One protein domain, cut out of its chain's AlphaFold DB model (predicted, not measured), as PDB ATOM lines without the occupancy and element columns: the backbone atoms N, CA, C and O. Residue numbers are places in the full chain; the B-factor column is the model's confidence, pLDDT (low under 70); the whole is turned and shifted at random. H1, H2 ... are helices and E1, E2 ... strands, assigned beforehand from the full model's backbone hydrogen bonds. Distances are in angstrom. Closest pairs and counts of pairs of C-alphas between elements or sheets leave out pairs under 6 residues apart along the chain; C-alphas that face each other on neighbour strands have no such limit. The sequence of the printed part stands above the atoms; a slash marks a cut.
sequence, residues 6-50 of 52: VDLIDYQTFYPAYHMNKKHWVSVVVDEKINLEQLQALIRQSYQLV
ATOM      1  N   VAL A   6      24.208 -44.259 -51.058       88.31
ATOM      2  CA  VAL A   6      23.116 -45.176 -50.690       88.31
ATOM      3  C   VAL A   6      23.464 -46.654 -50.876       88.31
ATOM      4  O   VAL A   6      22.973 -47.470 -50.109       88.31
ATOM      5  N   ASP A   7      24.331 -46.985 -51.832       91.44
ATOM      6  CA  ASP A   7      24.729 -48.366 -52.123       91.44
ATOM      7  C   ASP A   7      25.740 -48.894 -51.088       91.44
ATOM      8  O   ASP A   7      25.971 -50.097 -51.008       91.44
ATOM      9  N   LEU A   8      26.349 -48.001 -50.294       92.31
ATOM     10  CA  LEU A   8      27.289 -48.359 -49.231       92.31
ATOM     11  C   LEU A   8      26.597 -48.649 -47.894       92.31
ATOM     12  O   LEU A   8      27.224 -49.247 -47.032       92.31
ATOM     13  N   ILE A   9      25.354 -48.204 -47.685       94.94
ATOM     14  CA  ILE A   9      24.697 -48.275 -46.372       94.94
ATOM     15  C   ILE A   9      24.232 -49.703 -46.071       94.94
ATOM     16  O   ILE A   9      23.347 -50.223 -46.748       94.94
ATOM     17  N   ASP A  10      24.764 -50.293 -45.000       94.50
ATOM     18  CA  ASP A  10      24.421 -51.647 -44.537       94.50
ATOM     19  C   ASP A  10      23.866 -51.691 -43.100       94.50
ATOM     20  O   ASP A  10      23.443 -52.751 -42.637       94.50
ATOM     21  N   TYR A  11      23.853 -50.548 -42.399       95.31
ATOM     22  CA  TYR A  11      23.452 -50.422 -40.991       95.31
ATOM     23  C   TYR A  11      24.205 -51.360 -40.033       95.31
ATOM     24  O   TYR A  11      23.694 -51.711 -38.970       95.31
ATOM     25  N   GLN A  12      25.421 -51.757 -40.400       93.50
ATOM     26  CA  GLN A  12      26.325 -52.549 -39.571       93.50
ATOM     27  C   GLN A  12      27.669 -51.840 -39.460       93.50
ATOM     28  O   GLN A  12      28.076 -51.468 -38.358       93.50
ATOM     29  N   THR A  13      28.300 -51.574 -40.601       94.50
ATOM     30  CA  THR A  13      29.587 -50.884 -40.717       94.50
ATOM     31  C   THR A  13      29.408 -49.478 -41.286       94.50
ATOM     32  O   THR A  13      30.084 -48.547 -40.848       94.50
ATOM     33  N   PHE A  14      28.467 -49.290 -42.210       95.38
ATOM     34  CA  PHE A  14      28.222 -48.037 -42.917       95.38
ATOM     35  C   PHE A  14      26.819 -47.498 -42.623       95.38
ATOM     36  O   PHE A  14      25.802 -48.168 -42.824       95.38
ATOM     37  N   TYR A  15      26.766 -46.239 -42.190       96.69
ATOM     38  CA  TYR A  15      25.551 -45.541 -41.778       96.69
ATOM     39  C   TYR A  15      25.394 -44.218 -42.530       96.69
ATOM     40  O   TYR A  15      26.391 -43.614 -42.949       96.69
ATOM     41  N   PRO A  16      24.156 -43.706 -42.668       96.62
ATOM     42  CA  PRO A  16      23.947 -42.345 -43.139       96.62
ATOM     43  C   PRO A  16      24.790 -41.355 -42.329       96.62
ATOM     44  O   PRO A  16      24.954 -41.523 -41.121       96.62
ATOM     45  N   ALA A  17      25.298 -40.310 -42.982       96.75
ATOM     46  CA  ALA A  17      26.204 -39.366 -42.335       96.75
ATOM     47  C   ALA A  17      25.650 -38.786 -41.020       96.75
ATOM     48  O   ALA A  17      24.555 -38.199 -40.984       96.75
ATOM     49  N   TYR A  18      26.459 -38.882 -39.968       94.06
ATOM     50  CA  TYR A  18      26.259 -38.197 -38.698       94.06
ATOM     51  C   TYR A  18      26.750 -36.747 -38.802       94.06
ATOM     52  O   TYR A  18      27.880 -36.511 -39.222       94.06
ATOM     53  N   HIS A  19      25.887 -35.779 -38.464       95.75
ATOM     54  CA  HIS A  19      26.079 -34.312 -38.561       95.75
ATOM     55  C   HIS A  19      26.434 -33.715 -39.935       95.75
ATOM     56  O   HIS A  19      26.170 -32.540 -40.171       95.75
ATOM     57  N   MET A  20      26.958 -34.506 -40.866       95.38
ATOM     58  CA  MET A  20      27.348 -34.075 -42.207       95.38
ATOM     59  C   MET A  20      26.203 -34.231 -43.223       95.38
ATOM     60  O   MET A  20      25.140 -34.802 -42.945       95.38
ATOM     61  N   ASN A  21      26.413 -33.724 -44.445       94.38
ATOM     62  CA  ASN A  21      25.433 -33.819 -45.528       94.38
ATOM     63  C   ASN A  21      25.261 -35.276 -46.001       94.38
ATOM     64  O   ASN A  21      26.139 -35.838 -46.650       94.38
ATOM     65  N   LYS A  22      24.080 -35.850 -45.751       92.25
ATOM     66  CA  LYS A  22      23.725 -37.253 -46.046       92.25
ATOM     67  C   LYS A  22      23.721 -37.620 -47.535       92.25
ATOM     68  O   LYS A  22      23.671 -38.800 -47.859       92.25
ATOM     69  N   LYS A  23      23.747 -36.635 -48.439       90.44
ATOM     70  CA  LYS A  23      23.865 -36.876 -49.885       90.44
ATOM     71  C   LYS A  23      25.310 -37.107 -50.334       90.44
ATOM     72  O   LYS A  23      25.510 -37.679 -51.399       90.44
ATOM     73  N   HIS A  24      26.290 -36.646 -49.555       91.00
ATOM     74  CA  HIS A  24      27.704 -36.628 -49.952       91.00
ATOM     75  C   HIS A  24      28.631 -37.357 -48.979       91.00
ATOM     76  O   HIS A  24      29.712 -37.768 -49.376       91.00
ATOM     77  N   TRP A  25      28.212 -37.526 -47.727       94.62
ATOM     78  CA  TRP A  25      29.011 -38.136 -46.673       94.62
ATOM     79  C   TRP A  25      28.384 -39.447 -46.199       94.62
ATOM     80  O   TRP A  25      27.174 -39.656 -46.314       94.62
ATOM     81  N   VAL A  26      29.217 -40.302 -45.617       95.81
ATOM     82  CA  VAL A  26      28.843 -41.551 -44.948       95.81
ATOM     83  C   VAL A  26      29.583 -41.614 -43.615       95.81
ATOM     84  O   VAL A  26      30.688 -41.086 -43.495       95.81
ATOM     85  N   SER A  27      28.974 -42.223 -42.602       96.56
ATOM     86  CA  SER A  27      29.644 -42.516 -41.333       96.56
ATOM     87  C   SER A  27      30.007 -43.994 -41.290       96.56
ATOM     88  O   SER A  27      29.176 -44.840 -41.608       96.56
ATOM     89  N   VAL A  28      31.247 -44.296 -40.909       96.06
ATOM     90  CA  VAL A  28      31.782 -45.661 -40.870       96.06
ATOM     91  C   VAL A  28      32.142 -46.014 -39.432       96.06
ATOM     92  O   VAL A  28      32.820 -45.233 -38.763       96.06
ATOM     93  N   VAL A  29      31.695 -47.172 -38.958       95.75
ATOM     94  CA  VAL A  29      32.134 -47.750 -37.683       95.75
ATOM     95  C   VAL A  29      33.443 -48.490 -37.930       95.75
ATOM     96  O   VAL A  29      33.494 -49.401 -38.748       95.75
ATOM     97  N   VAL A  30      34.505 -48.081 -37.239       95.12
ATOM     98  CA  VAL A  30      35.836 -48.686 -37.367       95.12
ATOM     99  C   VAL A  30      36.070 -49.600 -36.171       95.12
ATOM    100  O   VAL A  30      36.417 -49.133 -35.087       95.12
ATOM    101  N   ASP A  31      35.849 -50.896 -36.373       93.69
ATOM    102  CA  ASP A  31      36.056 -51.950 -35.380       93.69
ATOM    103  C   ASP A  31      36.834 -53.140 -35.976       93.69
ATOM    104  O   ASP A  31      37.328 -53.092 -37.101       93.69
ATOM    105  N   GLU A  32      36.963 -54.220 -35.211       91.38
ATOM    106  CA  GLU A  32      37.663 -55.452 -35.604       91.38
ATOM    107  C   GLU A  32      37.040 -56.210 -36.791       91.38
ATOM    108  O   GLU A  32      37.680 -57.109 -37.339       91.38
ATOM    109  N   LYS A  33      35.813 -55.871 -37.207       88.38
ATOM    110  CA  LYS A  33      35.087 -56.544 -38.296       88.38
ATOM    111  C   LYS A  33      35.242 -55.831 -39.638       88.38
ATOM    112  O   LYS A  33      34.797 -56.360 -40.658       88.38
ATOM    113  N   ILE A  34      35.846 -54.641 -39.661       92.81
ATOM    114  CA  ILE A  34      35.960 -53.839 -40.880       92.81
ATOM    115  C   ILE A  34      36.955 -54.441 -41.881       92.81
ATOM    116  O   ILE A  34      38.065 -54.850 -41.536       92.81
ATOM    117  N   ASN A  35      36.591 -54.424 -43.163       93.25
ATOM    118  CA  ASN A  35      37.531 -54.714 -44.239       93.25
ATOM    119  C   ASN A  35      38.463 -53.506 -44.453       93.25
ATOM    120  O   ASN A  35      38.058 -52.475 -45.000       93.25
ATOM    121  N   LEU A  36      39.724 -53.638 -44.031       94.94
ATOM    122  CA  LEU A  36      40.719 -52.565 -44.117       94.94
ATOM    123  C   LEU A  36      41.032 -52.138 -45.555       94.94
ATOM    124  O   LEU A  36      41.204 -50.943 -45.799       94.94
ATOM    125  N   GLU A  37      41.077 -53.067 -46.510       96.00
ATOM    126  CA  GLU A  37      41.350 -52.738 -47.915       96.00
ATOM    127  C   GLU A  37      40.224 -51.880 -48.502       96.00
ATOM    128  O   GLU A  37      40.477 -50.860 -49.152       96.00
ATOM    129  N   GLN A  38      38.972 -52.239 -48.205       93.19
ATOM    130  CA  GLN A  38      37.805 -51.457 -48.608       93.19
ATOM    131  C   GLN A  38      37.820 -50.063 -47.967       93.19
ATOM    132  O   GLN A  38      37.606 -49.066 -48.663       93.19
ATOM    133  N   LEU A  39      38.104 -49.971 -46.663       94.69
ATOM    134  CA  LEU A  39      38.178 -48.692 -45.955       94.69
ATOM    135  C   LEU A  39      39.258 -47.778 -46.550       94.69
ATOM    136  O   LEU A  39      38.996 -46.605 -46.815       94.69
ATOM    137  N   GLN A  40      40.454 -48.308 -46.816       96.19
ATOM    138  CA  GLN A  40      41.542 -47.548 -47.438       96.19
ATOM    139  C   GLN A  40      41.170 -47.054 -48.842       96.19
ATOM    140  O   GLN A  40      41.467 -45.907 -49.191       96.19
ATOM    141  N   ALA A  41      40.491 -47.884 -49.637       94.44
ATOM    142  CA  ALA A  41      40.004 -47.487 -50.954       94.44
ATOM    143  C   ALA A  41      38.965 -46.354 -50.867       94.44
ATOM    144  O   ALA A  41      39.019 -45.420 -51.670       94.44
ATOM    145  N   LEU A  42      38.058 -46.403 -49.886       93.69
ATOM    146  CA  LEU A  42      37.063 -45.353 -49.642       93.69
ATOM    147  C   LEU A  42      37.706 -44.046 -49.159       93.69
ATOM    148  O   LEU A  42      37.331 -42.979 -49.639       93.69
ATOM    149  N   ILE A  43      38.709 -44.114 -48.279       94.81
ATOM    150  CA  ILE A  43      39.471 -42.935 -47.836       94.81
ATOM    151  C   ILE A  43      40.177 -42.278 -49.026       94.81
ATOM    152  O   ILE A  43      40.076 -41.065 -49.202       94.81
ATOM    153  N   ARG A  44      40.842 -43.067 -49.882       94.75
ATOM    154  CA  ARG A  44      41.510 -42.545 -51.085       94.75
ATOM    155  C   ARG A  44      40.523 -41.863 -52.030       94.75
ATOM    156  O   ARG A  44      40.800 -40.763 -52.492       94.75
ATOM    157  N   GLN A  45      39.370 -42.486 -52.276       91.31
ATOM    158  CA  GLN A  45      38.308 -41.882 -53.086       91.31
ATOM    159  C   GLN A  45      37.790 -40.584 -52.458       91.31
ATOM    160  O   GLN A  45      37.662 -39.583 -53.153       91.31
ATOM    161  N   SER A  46      37.538 -40.570 -51.145       92.94
ATOM    162  CA  SER A  46      37.092 -39.369 -50.428       92.94
ATOM    163  C   SER A  46      38.099 -38.229 -50.536       92.94
ATOM    164  O   SER A  46      37.692 -37.078 -50.661       92.94
ATOM    165  N   TYR A  47      39.393 -38.541 -50.484       94.44
ATOM    166  CA  TYR A  47      40.465 -37.563 -50.626       94.44
ATOM    167  C   TYR A  47      40.503 -36.978 -52.047       94.44
ATOM    168  O   TYR A  47      40.447 -35.765 -52.207       94.44
ATOM    169  N   GLN A  48      40.455 -37.830 -53.076       92.75
ATOM    170  CA  GLN A  48      40.429 -37.414 -54.488       92.75
ATOM    171  C   GLN A  48      39.200 -36.572 -54.875       92.75
ATOM    172  O   GLN A  48      39.223 -35.888 -55.890       92.75
ATOM    173  N   LEU A  49      38.104 -36.641 -54.111       90.38
ATOM    174  CA  LEU A  49      36.904 -35.830 -54.355       90.38
ATOM    175  C   LEU A  49      37.038 -34.379 -53.874       90.38
ATOM    176  O   LEU A  49      36.245 -33.534 -54.289       90.38
ATOM    177  N   VAL A  50      37.982 -34.105 -52.971       91.12
ATOM    178  CA  VAL A  50      38.199 -32.772 -52.385       91.12
ATOM    179  C   VAL A  50      39.566 -32.188 -52.732       91.12
ATOM    180  O   VAL A  50      39.736 -30.974 -52.672       91.12
TER     181      VAL A  50
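What this domain is: This is residues 6 to 50 of the 52 residues of an uncharacterized protein of Erysipelothrix sp (UniProt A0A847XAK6). A small hairpin of two short strands, E1 and E2, makes one side of an open U; after E2 the chain turns through residues 29 to 35 and folds back as one longer helix, H1, which makes the other side. Residues 40 to 45 of H1 stand free. The printed part has 45 residues, in the order E1, E2, H1, with the strands antiparallel; the class is mixed, with under half of the residues in named elements. It is compact, with a radius of gyration of the C-alphas of 10.5 A and spans of 27 by 23 by 18 A.

How they stand to each other: E1, residues 14 to 16, and E2, residues 26 to 28, form an antiparallel hairpin, their directions at 143 degrees. C-alphas 14 and 28 face each other at 4.7 A. N 15 and O 27 are 2.8 A apart, and N 27 and O 15 are 3.0 A apart, both within hydrogen-bond range. H1, residues 36 to 48, is apart from E1, and every O i to N i+4 pair in it is within hydrogen-bond range.

Where its parts are: E1 begins at C-alpha 14 (28.222, -48.037, -42.917). H1 is 18.4 A long and ends at C-alpha 48 (40.429, -37.414, -54.488).

The domain as a whole: The C-alphas farthest apart, those of Glu 32 and Val 50, are 28.2 A apart. The printed part has no cut, both links are short, and no printed residue is under 70 in pLDDT.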